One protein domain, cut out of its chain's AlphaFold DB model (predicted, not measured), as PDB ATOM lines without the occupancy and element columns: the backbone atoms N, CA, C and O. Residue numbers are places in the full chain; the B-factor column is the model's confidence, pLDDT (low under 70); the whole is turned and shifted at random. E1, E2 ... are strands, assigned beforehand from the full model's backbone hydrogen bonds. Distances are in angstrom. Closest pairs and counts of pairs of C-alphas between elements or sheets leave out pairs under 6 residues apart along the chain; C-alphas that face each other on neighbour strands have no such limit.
ATOM      1  N   PRO A 172     100.921 200.391 140.095       78.19
ATOM      2  CA  PRO A 172     101.477 201.527 139.382       78.19
ATOM      3  C   PRO A 172     101.560 202.747 140.308       78.19
ATOM      4  O   PRO A 172     100.729 202.929 141.197       78.19
ATOM      5  N   TYR A 173     102.547 203.605 140.080       84.69
ATOM      6  CA  TYR A 173     102.548 204.969 140.610       84.69
ATOM      7  C   TYR A 173     103.196 205.912 139.596       84.69
ATOM      8  O   TYR A 173     103.862 205.458 138.667       84.69
ATOM      9  N   SER A 174     102.975 207.216 139.737       86.81
ATOM     10  CA  SER A 174     103.470 208.228 138.798       86.81
ATOM     11  C   SER A 174     104.493 209.121 139.491       86.81
ATOM     12  O   SER A 174     104.107 210.164 140.016       86.81
ATOM     13  N   PRO A 175     105.769 208.705 139.532       91.31
ATOM     14  CA  PRO A 175     106.800 209.472 140.199       91.31
ATOM     15  C   PRO A 175     107.011 210.843 139.565       91.31
ATOM     16  O   PRO A 175     106.993 210.996 138.340       91.31
ATOM     17  N   LEU A 176     107.287 211.818 140.416       91.50
ATOM     18  CA  LEU A 176     107.725 213.155 140.068       91.50
ATOM     19  C   LEU A 176     109.225 213.290 140.309       91.50
ATOM     20  O   LEU A 176     109.757 212.920 141.359       91.50
ATOM     21  N   LEU A 177     109.908 213.889 139.341       91.50
ATOM     22  CA  LEU A 177     111.263 214.377 139.522       91.50
ATOM     23  C   LEU A 177     111.256 215.764 140.152       91.50
ATOM     24  O   LEU A 177     110.372 216.589 139.912       91.50
ATOM     25  N   TYR A 178     112.303 216.023 140.923       91.62
ATOM     26  CA  TYR A 178     112.537 217.281 141.606       91.62
ATOM     27  C   TYR A 178     113.916 217.827 141.266       91.62
ATOM     28  O   TYR A 178     114.870 217.073 141.076       91.62
ATOM     29  N   SER A 179     114.013 219.148 141.243       88.56
ATOM     30  CA  SER A 179     115.256 219.909 141.170       88.56
ATOM     31  C   SER A 179     115.463 220.693 142.467       88.56
ATOM     32  O   SER A 179     114.507 220.958 143.194       88.56
ATOM     33  N   GLY A 180     116.695 221.114 142.753       86.94
ATOM     34  CA  GLY A 180     116.988 222.014 143.870       86.94
ATOM     35  C   GLY A 180     116.996 221.317 145.226       86.94
ATOM     36  O   GLY A 180     116.572 221.904 146.219       86.94
ATOM     37  N   MET A 181     117.487 220.076 145.285       86.06
ATOM     38  CA  MET A 181     117.447 219.235 146.490       86.06
ATOM     39  C   MET A 181     118.245 219.787 147.687       86.06
ATOM     40  O   MET A 181     118.045 219.327 148.809       86.06
ATOM     41  N   THR A 182     119.117 220.783 147.484       77.12
ATOM     42  CA  THR A 182     119.792 221.528 148.567       77.12
ATOM     43  C   THR A 182     118.912 222.580 149.255       77.12
ATOM     44  O   THR A 182     119.323 223.132 150.273       77.12
ATOM     45  N   ALA A 183     117.764 222.935 148.673       78.00
ATOM     46  CA  ALA A 183     116.873 224.003 149.127       78.00
ATOM     47  C   ALA A 183     115.414 223.514 149.089       78.00
ATOM     48  O   ALA A 183     115.145 222.366 149.434       78.00
ATOM     49  N   THR A 184     114.464 224.368 148.697       85.94
ATOM     50  CA  THR A 184     113.073 223.968 148.453       85.94
ATOM     51  C   THR A 184     112.986 223.200 147.130       85.94
ATOM     52  O   THR A 184     113.177 223.818 146.079       85.94
ATOM     53  N   PRO A 185     112.687 221.885 147.139       89.62
ATOM     54  CA  PRO A 185     112.628 221.107 145.910       89.62
ATOM     55  C   PRO A 185     111.474 221.569 145.020       89.62
ATOM     56  O   PRO A 185     110.348 221.731 145.495       89.62
ATOM     57  N   THR A 186     111.729 221.731 143.727       90.44
ATOM     58  CA  THR A 186     110.711 222.090 142.733       90.44
ATOM     59  C   THR A 186     110.434 220.915 141.811       90.44
ATOM     60  O   THR A 186     111.361 220.263 141.335       90.44
ATOM     61  N   VAL A 187     109.153 220.636 141.562       91.25
ATOM     62  CA  VAL A 187     108.744 219.585 140.621       91.25
ATOM     63  C   VAL A 187     109.191 219.969 139.215       91.25
ATOM     64  O   VAL A 187     109.004 221.110 138.787       91.25
ATOM     65  N   ILE A 188     109.742 219.006 138.483       89.69
ATOM     66  CA  ILE A 188     110.076 219.152 137.070       89.69
ATOM     67  C   ILE A 188     109.270 218.173 136.222       89.69
ATOM     68  O   ILE A 188     108.856 217.099 136.664       89.69
ATOM     69  N   ALA A 189     109.061 218.551 134.965       87.56
ATOM     70  CA  ALA A 189     108.347 217.723 134.013       87.56
ATOM     71  C   ALA A 189     109.051 216.363 133.843       87.56
ATOM     72  O   ALA A 189     110.242 216.296 133.525       87.56
ATOM     73  N   THR A 190     108.303 215.284 134.085       89.75
ATOM     74  CA  THR A 190     108.827 213.919 134.214       89.75
ATOM     75  C   THR A 190     108.236 213.017 133.137       89.75
ATOM     76  O   THR A 190     107.041 213.068 132.849       89.75
ATOM     77  N   THR A 191     109.079 212.186 132.536       88.75
ATOM     78  CA  THR A 191     108.678 211.062 131.695       88.75
ATOM     79  C   THR A 191     108.842 209.791 132.513       88.75
ATOM     80  O   THR A 191     109.945 209.466 132.951       88.75
ATOM     81  N   VAL A 192     107.747 209.063 132.719       88.94
ATOM     82  CA  VAL A 192     107.752 207.782 133.430       88.94
ATOM     83  C   VAL A 192     107.769 206.662 132.398       88.94
ATOM     84  O   VAL A 192     106.813 206.510 131.642       88.94
ATOM     85  N   ASN A 193     108.852 205.888 132.358       87.31
ATOM     86  CA  ASN A 193     108.960 204.719 131.485       87.31
ATOM     87  C   ASN A 193     108.243 203.521 132.123       87.31
ATOM     88  O   ASN A 193     107.326 202.937 131.553       87.31
ATOM     89  N   TYR A 194     108.600 203.219 133.372       88.38
ATOM     90  CA  TYR A 194     107.807 202.357 134.240       88.38
ATOM     91  C   TYR A 194     107.959 202.803 135.687       88.38
ATOM     92  O   TYR A 194     109.008 203.303 136.089       88.38
ATOM     93  N   ALA A 195     106.927 202.581 136.490       87.19
ATOM     94  CA  ALA A 195     106.983 202.832 137.916       87.19
ATOM     95  C   ALA A 195     105.961 201.960 138.631       87.19
ATOM     96  O   ALA A 195     104.775 201.948 138.295       87.19
ATOM     97  N   ARG A 196     106.449 201.191 139.598       83.00
ATOM     98  CA  ARG A 196     105.633 200.299 140.404       83.00
ATOM     99  C   ARG A 196     106.139 200.185 141.830       83.00
ATOM    100  O   ARG A 196     107.331 200.326 142.099       83.00
ATOM    101  N   TRP A 197     105.237 199.869 142.737       88.62
ATOM    102  CA  TRP A 197     105.546 199.678 144.142       88.62
ATOM    103  C   TRP A 197     104.659 198.601 144.754       88.62
ATOM    104  O   TRP A 197     103.680 198.185 144.145       88.62
ATOM    105  N   ARG A 198     105.034 198.094 145.922       75.50
ATOM    106  CA  ARG A 198     104.246 197.124 146.684       75.50
ATOM    107  C   ARG A 198     104.638 197.168 148.144       75.50
ATOM    108  O   ARG A 198     105.775 197.516 148.457       75.50
ATOM    109  N   TYR A 199     103.758 196.705 149.017       78.56
ATOM    110  CA  TYR A 199     104.179 196.346 150.362       78.56
ATOM    111  C   TYR A 199     104.851 194.968 150.337       78.56
ATOM    112  O   TYR A 199     104.545 194.123 149.496       78.56
ATOM    113  N   LEU A 200     105.794 194.740 151.240       76.19
ATOM    114  CA  LEU A 200     106.353 193.419 151.548       76.19
ATOM    115  C   LEU A 200     105.807 192.870 152.874       76.19
ATOM    116  O   LEU A 200     105.877 191.672 153.121       76.19
ATOM    117  N   GLY A 201     105.239 193.746 153.699       69.06
ATOM    118  CA  GLY A 201     104.607 193.473 154.985       69.06
ATOM    119  C   GLY A 201     103.879 194.732 155.454       69.06
ATOM    120  O   GLY A 201     103.797 195.693 154.695       69.06
ATOM    121  N   ALA A 202     103.376 194.758 156.688       66.19
ATOM    122  CA  ALA A 202     102.559 195.874 157.181       66.19
ATOM    123  C   ALA A 202     103.254 197.250 157.091       66.19
ATOM    124  O   ALA A 202     102.604 198.234 156.761       66.19
ATOM    125  N   ASN A 203     104.572 197.293 157.318       80.31
ATOM    126  CA  ASN A 203     105.336 198.542 157.442       80.31
ATOM    127  C   ASN A 203     106.533 198.595 156.485       80.31
ATOM    128  O   ASN A 203     107.523 199.259 156.766       80.31
ATOM    129  N   THR A 204     106.520 197.836 155.389       83.81
ATOM    130  CA  THR A 204     107.668 197.767 154.474       83.81
ATOM    131  C   THR A 204     107.198 197.884 153.044       83.81
ATOM    132  O   THR A 204     106.371 197.091 152.600       83.81
ATOM    133  N   VAL A 205     107.776 198.826 152.308       86.69
ATOM    134  CA  VAL A 205     107.474 199.098 150.906       86.69
ATOM    135  C   VAL A 205     108.695 198.802 150.042       86.69
ATOM    136  O   VAL A 205     109.821 199.154 150.387       86.69
ATOM    137  N   GLN A 206     108.467 198.169 148.894       92.75
ATOM    138  CA  GLN A 206     109.435 198.013 147.817       92.75
ATOM    139  C   GLN A 206     108.986 198.821 146.602       92.75
ATOM    140  O   GLN A 206     107.829 198.744 146.192       92.75
ATOM    141  N   VAL A 207     109.915 199.546 145.985       93.62
ATOM    142  CA  VAL A 207     109.640 200.416 144.837       93.62
ATOM    143  C   VAL A 207     110.631 200.136 143.726       93.62
ATOM    144  O   VAL A 207     111.823 199.980 143.984       93.62
ATOM    145  N   GLN A 208     110.134 200.091 142.492       94.25
ATOM    146  CA  GLN A 208     110.930 200.000 141.275       94.25
ATOM    147  C   GLN A 208     110.424 201.008 140.254       94.25
ATOM    148  O   GLN A 208     109.246 200.984 139.895       94.25
ATOM    149  N   ALA A 209     111.298 201.869 139.751       92.69
ATOM    150  CA  ALA A 209     110.918 202.794 138.695       92.69
ATOM    151  C   ALA A 209     112.090 203.209 137.814       92.69
ATOM    152  O   ALA A 209     113.261 203.011 138.142       92.69
ATOM    153  N   SER A 210     111.711 203.777 136.677       91.56
ATOM    154  CA  SER A 210     112.565 204.240 135.601       91.56
ATOM    155  C   SER A 210     111.945 205.508 135.037       91.56
ATOM    156  O   SER A 210     110.843 205.482 134.478       91.56
ATOM    157  N   VAL A 211     112.620 206.629 135.264       90.94
ATOM    158  CA  VAL A 211     112.113 207.970 134.970       90.94
ATOM    159  C   VAL A 211     113.188 208.817 134.320       90.94
ATOM    160  O   VAL A 211     114.365 208.703 134.648       90.94
ATOM    161  N   SER A 212     112.795 209.717 133.436       88.56
ATOM    162  CA  SER A 212     113.679 210.738 132.878       88.56
ATOM    163  C   SER A 212     113.017 212.104 132.966       88.56
ATOM    164  O   SER A 212     111.804 212.224 133.155       88.56
ATOM    165  N   ARG A 213     113.811 213.167 132.855       86.50
ATOM    166  CA  ARG A 213     113.244 214.512 132.718       86.50
ATOM    167  C   ARG A 213     112.736 214.716 131.291       86.50
ATOM    168  O   ARG A 213     113.341 214.226 130.340       86.50
ATOM    169  N   GLN A 214     111.666 215.484 131.128       84.19
ATOM    170  CA  GLN A 214     111.229 215.918 129.800       84.19
ATOM    171  C   GLN A 214     112.219 216.929 129.201       84.19
ATOM    172  O   GLN A 214     112.918 217.651 129.919       84.19
ATOM    173  N   ALA A 215     112.281 216.994 127.869       77.25
ATOM    174  CA  ALA A 215     113.106 217.975 127.169       77.25
ATOM    175  C   ALA A 215     112.716 219.410 127.577       77.25
ATOM    176  O   ALA A 215     111.537 219.734 127.690       77.25
ATOM    177  N   GLY A 216     113.713 220.269 127.814       75.88
ATOM    178  CA  GLY A 216     113.510 221.657 128.254       75.88
ATOM    179  C   GLY A 216     113.408 221.856 129.773       75.88
ATOM    180  O   GLY A 216     113.539 222.986 130.239       75.88
ATOM    181  N   ALA A 217     113.258 220.791 130.570       77.12
ATOM    182  CA  ALA A 217     113.345 220.892 132.025       77.12
ATOM    183  C   ALA A 217     114.807 221.076 132.473       77.12
ATOM    184  O   ALA A 217     115.688 220.300 132.098       77.12
ATOM    185  N   THR A 218     115.067 222.087 133.304       74.38
ATOM    186  CA  THR A 218     116.402 222.352 133.863       74.38
ATOM    187  C   THR A 218     116.504 221.778 135.272       74.38
ATOM    188  O   THR A 218     115.569 221.904 136.058       74.38
ATOM    189  N   ILE A 219     117.646 221.163 135.590       76.56
ATOM    190  CA  ILE A 219     117.967 220.702 136.943       76.56
ATOM    191  C   ILE A 219     119.112 221.545 137.474       76.56
ATOM    192  O   ILE A 219     120.169 221.643 136.852       76.56
ATOM    193  N   THR A 220     118.890 222.129 138.635       77.94
ATOM    194  CA  THR A 220     119.850 222.907 139.404       77.94
ATOM    195  C   THR A 220     120.017 222.257 140.772       77.94
ATOM    196  O   THR A 220     119.042 221.857 141.399       77.94
ATOM    197  N   ASN A 221     121.257 222.152 141.250       76.50
ATOM    198  CA  ASN A 221     121.577 221.725 142.618       76.50
ATOM    199  C   ASN A 221     120.966 220.372 143.040       76.50
ATOM    200  O   ASN A 221     120.451 220.232 144.153       76.50
ATOM    201  N   GLY A 222     121.050 219.372 142.159       81.19
ATOM    202  CA  GLY A 222     120.654 218.000 142.462       81.19
ATOM    203  C   GLY A 222     119.267 217.606 141.975       81.19
ATOM    204  O   GLY A 222     118.345 218.420 141.957       81.19
ATOM    205  N   VAL A 223     119.126 216.328 141.630       86.12
ATOM    206  CA  VAL A 223     117.852 215.697 141.279       86.12
ATOM    207  C   VAL A 223     117.316 214.859 142.436       86.12
ATOM    208  O   VAL A 223     118.081 214.223 143.157       86.12
ATOM    209  N   GLY A 224     116.000 214.835 142.605       89.81
ATOM    210  CA  GLY A 224     115.313 213.879 143.465       89.81
ATOM    211  C   GLY A 224     114.166 213.203 142.726       89.81
ATOM    212  O   GLY A 224     113.677 213.732 141.731       89.81
ATOM    213  N   VAL A 225     113.729 212.051 143.215       92.12
ATOM    214  CA  VAL A 225     112.505 211.374 142.766       92.12
ATOM    215  C   VAL A 225     111.642 211.072 143.980       92.12
ATOM    216  O   VAL A 225     112.179 210.711 145.023       92.12
ATOM    217  N   ASP A 226     110.334 211.272 143.896       93.06
ATOM    218  CA  ASP A 226     109.433 210.968 145.007       93.06
ATOM    219  C   ASP A 226     109.279 209.467 145.288       93.06
ATOM    220  O   ASP A 226     109.589 208.576 144.493       93.06
ATOM    221  N   LEU A 227     108.798 209.213 146.498       90.94
ATOM    222  CA  LEU A 227     108.361 207.919 146.975       90.94
ATOM    223  C   LEU A 227     106.826 207.841 146.922       90.94
ATOM    224  O   LEU A 227     106.160 208.824 147.250       90.94
ATOM    225  N   PRO A 228     106.246 206.674 146.588       86.50
ATOM    226  CA  PRO A 228     104.793 206.480 146.571       86.50
ATOM    227  C   PRO A 228     104.162 206.601 147.965       86.50
ATOM    228  O   PRO A 228     103.005 206.991 148.095       86.50
ATOM    229  N   VAL A 229     104.931 206.270 149.006       85.94
ATOM    230  CA  VAL A 229     104.557 206.404 150.418       85.94
ATOM    231  C   VAL A 229     105.745 207.025 151.159       85.94
ATOM    232  O   VAL A 229     106.867 206.545 150.956       85.94
ATOM    233  N   PRO A 230     105.546 208.067 151.989       87.75
ATOM    234  CA  PRO A 230     106.607 208.634 152.819       87.75
ATOM    235  C   PRO A 230     107.253 207.578 153.721       87.75
ATOM    236  O   PRO A 230     106.550 206.763 154.306       87.75
ATOM    237  N   ALA A 231     108.578 207.606 153.857       87.25
ATOM    238  CA  ALA A 231     109.284 206.687 154.745       87.25
ATOM    239  C   ALA A 231     109.164 207.112 156.220       87.25
ATOM    240  O   ALA A 231     109.150 208.308 156.538       87.25
ATOM    241  N   SER A 232     109.158 206.142 157.136       85.25
ATOM    242  CA  SER A 232     109.076 206.390 158.582       85.25
ATOM    243  C   SER A 232     110.344 207.065 159.119       85.25
ATOM    244  O   SER A 232     110.278 208.024 159.898       85.25
ATOM    245  N   PHE A 233     111.515 206.657 158.623       88.00
ATOM    246  CA  PHE A 233     112.812 207.256 158.932       88.00
ATOM    247  C   PHE A 233     113.658 207.483 157.680       88.00
ATOM    248  O   PHE A 233     113.449 206.901 156.619       88.00
ATOM    249  N   ARG A 234     114.658 208.356 157.813       88.38
ATOM    250  CA  ARG A 234     115.603 208.650 156.738       88.38
ATOM    251  C   ARG A 234     116.654 207.545 156.653       88.38
ATOM    252  O   ARG A 234     117.500 207.440 157.536       88.38
ATOM    253  N   SER A 235     116.643 206.774 155.569       84.44
ATOM    254  CA  SER A 235     117.710 205.819 155.259       84.44
ATOM    255  C   SER A 235     118.732 206.421 154.292       84.44
ATOM    256  O   SER A 235     118.380 207.059 153.298       84.44
ATOM    257  N   LEU A 236     120.016 206.214 154.588       80.38
ATOM    258  CA  LEU A 236     121.131 206.601 153.714       80.38
ATOM    259  C   LEU A 236     121.533 205.473 152.746       80.38
ATOM    260  O   LEU A 236     122.400 205.667 151.902       80.38
ATOM    261  N   ASN A 237     120.913 204.299 152.875       83.25
ATOM    262  CA  ASN A 237     121.099 203.171 151.973       83.25
ATOM    263  C   ASN A 237     119.849 202.283 152.009       83.25
ATOM    264  O   ASN A 237     119.788 201.291 152.734       83.25
ATOM    265  N   CYS A 238     118.822 202.679 151.260       84.38
ATOM    266  CA  CYS A 238     117.570 201.919 151.141       84.38
ATOM    267  C   CYS A 238     117.506 201.062 149.870       84.38
ATOM    268  O   CYS A 238     116.444 200.569 149.498       84.38
ATOM    269  N   GLY A 239     118.632 200.891 149.177       88.50
ATOM    270  CA  GLY A 239     118.712 200.161 147.922       88.50
ATOM    271  C   GLY A 239     119.581 200.884 146.908       88.50
ATOM    272  O   GLY A 239     120.501 201.622 147.261       88.50
ATOM    273  N   ILE A 240     119.280 200.660 145.634       88.00
ATOM    274  CA  ILE A 240     120.104 201.133 144.524       88.00
ATOM    275  C   ILE A 240     119.328 202.188 143.746       88.00
ATOM    276  O   ILE A 240     118.171 201.971 143.379       88.00
ATOM    277  N   LEU A 241     119.996 203.302 143.460       87.44
ATOM    278  CA  LEU A 241     119.540 204.303 142.507       87.44
ATOM    279  C   LEU A 241     120.693 204.607 141.551       87.44
ATOM    280  O   LEU A 241     121.798 204.957 141.968       87.44
ATOM    281  N   THR A 242     120.437 204.433 140.262       85.12
ATOM    282  CA  THR A 242     121.417 204.594 139.194       85.12
ATOM    283  C   THR A 242     120.926 205.591 138.164       85.12
ATOM    284  O   THR A 242     119.733 205.679 137.874       85.12
ATOM    285  N   VAL A 243     121.857 206.327 137.569       83.88
ATOM    286  CA  VAL A 243     121.578 207.149 136.389       83.88
ATOM    287  C   VAL A 243     122.170 206.465 135.157       83.88
ATOM    288  O   VAL A 243     123.354 206.129 135.123       83.88
ATOM    289  N   HIS A 244     121.335 206.242 134.148       80.25
ATOM    290  CA  HIS A 244     121.655 205.592 132.880       80.25
ATOM    291  C   HIS A 244     121.621 206.602 131.727       80.25
ATOM    292  O   HIS A 244     120.766 207.480 131.702       80.25
ATOM    293  N   GLY A 245     122.518 206.463 130.747       75.12
ATOM    294  CA  GLY A 245     122.564 207.311 129.549       75.12
ATOM    295  C   GLY A 245     123.908 207.219 128.821       75.12
ATOM    296  O   GLY A 245     124.882 206.724 129.378       75.12
ATOM    297  N   THR A 246     123.986 207.690 127.578       67.56
ATOM    298  CA  THR A 246     125.225 207.662 126.766       67.56
ATOM    299  C   THR A 246     126.284 208.661 127.235       67.56
ATOM    300  O   THR A 246     127.471 208.453 127.010       67.56
ATOM    301  N   THR A 247     125.867 209.723 127.924       67.44
ATOM    302  CA  THR A 247     126.729 210.745 128.543       67.44
ATOM    303  C   THR A 247     126.852 210.566 130.053       67.44
ATOM    304  O   THR A 247     127.282 211.475 130.758       67.44
ATOM    305  N   ALA A 248     126.434 209.407 130.562       62.88
ATOM    306  CA  ALA A 248     126.411 209.096 131.976       62.88
ATOM    307  C   ALA A 248     127.801 209.302 132.637       62.88
ATOM    308  O   ALA A 248     128.719 208.551 132.301       62.88
ATOM    309  N   PRO A 249     127.985 210.238 133.604       64.12
ATOM    310  CA  PRO A 249     129.169 210.252 134.457       64.12
ATOM    311  C   PRO A 249     129.496 208.873 135.055       64.12
ATOM    312  O   PRO A 249     128.615 208.111 135.462       64.12
ATOM    313  N   SER A 250     130.790 208.566 135.160       61.81
ATOM    314  CA  SER A 250     131.314 207.286 135.664       61.81
ATOM    315  C   SER A 250     130.964 206.990 137.132       61.81
ATOM    316  O   SER A 250     131.129 205.866 137.594       61.81
ATOM    317  N   THR A 251     130.445 207.975 137.868       59.94
ATOM    318  CA  THR A 251     130.166 207.930 139.314       59.94
ATOM    319  C   THR A 251     128.684 207.736 139.665       59.94
ATOM    320  O   THR A 251     128.261 208.123 140.750       59.94
ATOM    321  N   GLN A 252     127.866 207.210 138.750       62.94
ATOM    322  CA  GLN A 252     126.398 207.341 138.810       62.94
ATOM    323  C   GLN A 252     125.606 206.134 139.311       62.94
ATOM    324  O   GLN A 252     124.376 206.176 139.317       62.94
ATOM    325  N   SER A 253     126.281 205.060 139.712       61.59
ATOM    326  CA  SER A 253     125.633 203.966 140.437       61.59
ATOM    327  C   SER A 253     125.988 204.085 141.911       61.59
ATOM    328  O   SER A 253     127.165 203.997 142.264       61.59
ATOM    329  N   GLY A 254     124.985 204.319 142.756       67.75
ATOM    330  CA  GLY A 254     125.194 204.562 144.178       67.75
ATOM    331  C   GLY A 254     124.046 204.066 145.049       67.75
ATOM    332  O   GLY A 254     123.000 203.620 144.567       67.75
ATOM    333  N   ALA A 255     124.269 204.144 146.359       75.38
ATOM    334  CA  ALA A 255     123.221 203.919 147.340       75.38
ATOM    335  C   ALA A 255     122.125 204.983 147.179       75.38
ATOM    336  O   ALA A 255     122.411 206.173 147.019       75.38
ATOM    337  N   ALA A 256     120.868 204.553 147.236       83.06
ATOM    338  CA  ALA A 256     119.735 205.462 147.269       83.06
ATOM    339  C   ALA A 256     119.652 206.129 148.653       83.06
ATOM    340  O   ALA A 256     119.448 205.449 149.666       83.06
ATOM    341  N   VAL A 257     119.794 207.457 148.685       86.12
ATOM    342  CA  VAL A 257     119.728 208.262 149.911       86.12
ATOM    343  C   VAL A 257     118.387 208.974 149.984       86.12
ATOM    344  O   VAL A 257     117.965 209.603 149.019       86.12
ATOM    345  N   MET A 258     117.730 208.938 151.139       89.88
ATOM    346  CA  MET A 258     116.493 209.689 151.347       89.88
ATOM    347  C   MET A 258     116.745 211.167 151.666       89.88
ATOM    348  O   MET A 258     117.679 211.531 152.399       89.88
ATOM    349  N   SER A 259     115.855 212.021 151.161       87.56
ATOM    350  CA  SER A 259     115.728 213.423 151.556       87.56
ATOM    351  C   SER A 259     115.428 213.570 153.052       87.56
ATOM    352  O   SER A 259     114.935 212.654 153.710       87.56
ATOM    353  N   GLY A 260     115.703 214.757 153.601       84.50
ATOM    354  CA  GLY A 260     115.396 215.069 155.002       84.50
ATOM    355  C   GLY A 260     113.902 214.985 155.335       84.50
ATOM    356  O   GLY A 260     113.546 214.594 156.442       84.50
ATOM    357  N   ASP A 261     113.035 215.280 154.361       86.75
ATOM    358  CA  ASP A 261     111.578 215.169 154.501       86.75
ATOM    359  C   ASP A 261     111.050 213.725 154.370       86.75
ATOM    360  O   ASP A 261     109.871 213.502 154.621       86.75
ATOM    361  N   ARG A 262     111.914 212.746 154.039       89.81
ATOM    362  CA  ARG A 262     111.593 211.311 153.889       89.81
ATOM    363  C   ARG A 262     110.614 210.985 152.754       89.81
ATOM    364  O   ARG A 262     110.044 209.899 152.719       89.81
ATOM    365  N   THR A 263     110.425 211.906 151.813       89.38
ATOM    366  CA  THR A 263     109.484 211.729 150.693       89.38
ATOM    367  C   THR A 263     110.167 211.520 149.350       89.38
ATOM    368  O   THR A 263     109.483 211.241 148.371       89.38
ATOM    369  N   LYS A 264     111.493 211.686 149.271       91.81
ATOM    370  CA  LYS A 264     112.248 211.651 148.015       91.81
ATOM    371  C   LYS A 264     113.518 210.824 148.161       91.81
ATOM    372  O   LYS A 264     114.158 210.825 149.212       91.81
ATOM    373  N   LEU A 265     113.914 210.168 147.082       91.19
ATOM    374  CA  LEU A 265     115.232 209.579 146.896       91.19
ATOM    375  C   LEU A 265     116.118 210.548 146.129       91.19
ATOM    376  O   LEU A 265     115.667 211.232 145.212       91.19
ATOM    377  N   ILE A 266     117.389 210.573 146.495       87.56
ATOM    378  CA  ILE A 266     118.404 211.437 145.915       87.56
ATOM    379  C   ILE A 266     119.576 210.548 145.470       87.56
ATOM    380  O   ILE A 266     120.059 209.740 146.274       87.56
ATOM    381  N   PRO A 267     120.064 210.681 144.222       79.38
ATOM    382  CA  PRO A 267     121.328 210.084 143.825       79.38
ATOM    383  C   PRO A 267     122.463 210.782 144.569       79.38
ATOM    384  O   PRO A 267     122.707 211.976 144.374       79.38
ATOM    385  N   SER A 268     123.178 210.028 145.400       69.75
ATOM    386  CA  SER A 268     124.428 210.499 145.986       69.75
ATOM    387  C   SER A 268     125.578 210.214 145.028       69.75
ATOM    388  O   SER A 268     125.810 209.061 144.668       69.75
ATOM    389  N   ALA A 269     126.341 211.242 144.653       63.22
ATOM    390  CA  ALA A 269     127.682 211.021 144.124       63.22
ATOM    391  C   ALA A 269     128.646 210.636 145.262       63.22
ATOM    392  O   ALA A 269     128.426 210.971 146.428       63.22
ATOM    393  N   TYR A 270     129.756 209.977 144.915       54.81
ATOM    394  CA  TYR A 270     130.823 209.590 145.853       54.81
ATOM    395  C   TYR A 270     131.470 210.773 146.602       54.81
ATOM    396  O   TYR A 270     132.115 210.571 147.624       54.81
ATOM    397  N   ASN A 271     131.299 212.005 146.120       55.91
ATOM    398  CA  ASN A 271     131.818 213.225 146.742       55.91
ATOM    399  C   ASN A 271     130.788 213.950 147.632       55.91
ATOM    400  O   ASN A 271     130.996 215.116 147.958       55.91
ATOM    401  N   ASN A 272     129.678 213.298 147.997       55.19
ATOM    402  CA  ASN A 272     128.559 213.889 148.745       55.19
ATOM    403  C   ASN A 272     127.867 215.077 148.042       55.19
ATOM    404  O   ASN A 272     127.127 215.820 148.687       55.19
ATOM    405  N   ALA A 273     128.074 215.267 146.735       61.25
ATOM    406  CA  ALA A 273     127.317 216.236 145.951       61.25
ATOM    407  C   ALA A 273     126.047 215.594 145.374       61.25
ATOM    408  O   ALA A 273     126.036 214.418 144.996       61.25
ATOM    409  N   TYR A 274     124.974 216.378 145.269       65.50
ATOM    410  CA  TYR A 274     123.780 215.945 144.552       65.50
ATOM    411  C   TYR A 274     124.013 216.012 143.042       65.50
ATOM    412  O   TYR A 274     124.503 217.015 142.522       65.50
ATOM    413  N   LEU A 275     123.656 214.939 142.338       70.06
ATOM    414  CA  LEU A 275     123.874 214.825 140.897       70.06
ATOM    415  C   LEU A 275     122.813 215.593 140.103       70.06
ATOM    416  O   LEU A 275     121.623 215.519 140.404       70.06
ATOM    417  N   SER A 276     123.245 216.287 139.052       69.44
ATOM    418  CA  SER A 276     122.363 216.797 137.998       69.44
ATOM    419  C   SER A 276     122.289 215.773 136.864       69.44
ATOM    420  O   SER A 276     123.303 215.162 136.536       69.44
ATOM    421  N   ILE A 277     121.113 215.604 136.250       70.50
ATOM    422  CA  ILE A 277     120.919 214.692 135.108       70.50
ATOM    423  C   ILE A 277     120.598 215.472 133.823       70.50
ATOM    424  O   ILE A 277     119.914 216.497 133.856       70.50
ATOM    425  N   ASP A 278     121.114 214.990 132.694       70.31
ATOM    426  CA  ASP A 278     120.854 215.489 131.333       70.31
ATOM    427  C   ASP A 278     119.473 215.002 130.809       70.31
ATOM    428  O   ASP A 278     118.951 214.036 131.370       70.31
ATOM    429  N   PRO A 279     118.806 215.607 129.786       66.12
ATOM    430  CA  PRO A 279     117.484 215.139 129.359       66.12
ATOM    431  C   PRO A 279     117.519 213.754 128.717       66.12
ATOM    432  O   PRO A 279     116.491 213.088 128.663       66.12
ATOM    433  N   LEU A 280     118.687 213.310 128.247       70.81
ATOM    434  CA  LEU A 280     118.877 211.977 127.678       70.81
ATOM    435  C   LEU A 280     119.195 210.915 128.741       70.81
ATOM    436  O   LEU A 280     119.420 209.755 128.394       70.81
ATOM    437  N   MET A 281     119.236 211.299 130.020       79.56
ATOM    438  CA  MET A 281     119.516 210.395 131.129       79.56
ATOM    439  C   MET A 281     118.239 209.918 131.823       79.56
ATOM    440  O   MET A 281     117.270 210.658 131.997       79.56
ATOM    441  N   GLU A 282     118.273 208.667 132.265       86.56
ATOM    442  CA  GLU A 282     117.196 207.986 132.973       86.56
ATOM    443  C   GLU A 282     117.664 207.601 134.380       86.56
ATOM    444  O   GLU A 282     118.712 206.984 134.549       86.56
ATOM    445  N   ILE A 283     116.882 207.937 135.399       89.06
ATOM    446  CA  ILE A 283     117.059 207.445 136.762       89.06
ATOM    447  C   ILE A 283     116.311 206.125 136.888       89.06
ATOM    448  O   ILE A 283     115.096 206.074 136.694       89.06
ATOM    449  N   ARG A 284     117.031 205.069 137.261       91.12
ATOM    450  CA  ARG A 284     116.472 203.759 137.586       91.12
ATOM    451  C   ARG A 284     116.725 203.456 139.045       91.12
ATOM    452  O   ARG A 284     117.826 203.673 139.543       91.12
ATOM    453  N   PHE A 285     115.726 202.938 139.740       92.00
ATOM    454  CA  PHE A 285     115.908 202.573 141.136       92.00
ATOM    455  C   PHE A 285     115.102 201.354 141.534       92.00
ATOM    456  O   PHE A 285     114.030 201.079 140.997       92.00
ATOM    457  N   SER A 286     115.655 200.642 142.510       93.19
ATOM    458  CA  SER A 286     114.998 199.579 143.253       93.19
ATOM    459  C   SER A 286     115.325 199.781 144.726       93.19
ATOM    460  O   SER A 286     116.460 199.544 145.147       93.19
ATOM    461  N   VAL A 287     114.337 200.226 145.502       94.00
ATOM    462  CA  VAL A 287     114.496 200.500 146.936       94.00
ATOM    463  C   VAL A 287     113.530 199.682 147.774       94.00
ATOM    464  O   VAL A 287     112.480 199.242 147.302       94.00
ATOM    465  N   THR A 288     113.893 199.459 149.028       93.56
ATOM    466  CA  THR A 288     113.039 198.872 150.057       93.56
ATOM    467  C   THR A 288     113.215 199.672 151.337       93.56
ATOM    468  O   THR A 288     114.342 199.943 151.749       93.56
ATOM    469  N   TYR A 289     112.107 200.097 151.934       92.00
ATOM    470  CA  TYR A 289     112.127 200.965 153.102       92.00
ATOM    471  C   TYR A 289     110.907 200.771 153.992       92.00
ATOM    472  O   TYR A 289     109.898 200.207 153.572       92.00
ATOM    473  N   GLU A 290     111.027 201.243 155.229       86.25
ATOM    474  CA  GLU A 290     109.936 201.225 156.194       86.25
ATOM    475  C   GLU A 290     109.053 202.469 156.071       86.25
ATOM    476  O   GLU A 290     109.553 203.571 155.819       86.25
ATOM    477  N   VAL A 291     107.748 202.278 156.255       80.31
ATOM    478  CA  VAL A 291     106.702 203.314 156.201       80.31
ATOM    479  C   VAL A 291     105.967 203.426 157.523       80.31
ATOM    480  O   VAL A 291     105.858 202.391 158.218       80.31
TER     481      VAL A 291
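Overview. This is residues 172 to 291 of the 291 residues of an uncharacterized protein of Dermatophilaceae bacterium (UniProt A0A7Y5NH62). A twisted sheet of nine strands folds back on itself like a loosely formed sandwich: a wall of longer strands, E6, E9, E4 and E3, is partly face to face with a leaf of shorter strands, E2, E1, E5 and E8, with E7 as the hinge. The printed part has 120 residues, with no named helix and strands E1 to E9 in that order along the chain; the class is all strand, though under half of the residues, 57, are in named elements. Across the sheet the order is E2, E1, E5, E8, E7, E6, E9, E4, E3, antiparallel, though E2 and E1 meet only at a point. The whole is compact, with a radius of gyration of the C-alphas of 13.1 A and spans of 39 by 29 by 27 A.

Along the chain. Find C-alpha 190 at (108.827, 213.919, 134.214); from there E3, residues 190 to 201, runs 29.4 A and bends by 76 degrees at residue 193. E4, residues 204 to 213, runs 28.0 A and bends by 54 degrees at residue 210. E9, residues 282 to 290, runs 25.3 A to C-alpha 290 at (109.936, 201.225, 156.194). E6 is residues 239 to 244, 16.3 A, and E7 is residues 253 to 258, 15.3 A. Look for the short strands at E8, residues 264 to 267, E5, residues 223 to 226, E1, residues 177 to 179, beginning at (111.263, 214.377, 139.522), and E2, residues 186 to 188.

Arrangement. Begin at edge strand E3: it forms a hairpin with E4, antiparallel at 175 degrees, where N 196 and O 208 are 2.8 A apart, within hydrogen-bond range. E9 is antiparallel to E4, with N 283 and O 211 at 2.7 A, and E6 to E9, with N 242 and O 284 at 2.8 A. E6, E7 and E8 make a meander, each strand the antiparallel neighbour of the one before, with N 256 and O 239 at 3.0 A and N 266 and O 257 at 2.8 A. E5 to E8 and E6 to E9 are each a Greek key, a meander of three strands plus a fourth that closes back on its far strand. N 265 and O 225 of E8 and E5 are 2.7 A apart, and N 178 and O 224 of E1 and E5 2.8 A. E3 and E8 are apart.

Size, cuts and confidence. The C-alphas of Ala 202 and Thr 247, the two farthest apart, are 40.3 A from each other. The printed part has no cut. Long links are residues 227 to 238 and 268 to 281. Mean pLDDT of the printed part is 81.8; look for values under 70 at residues 201 to 202, 246 to 254, 268 to 274, 276 and 279.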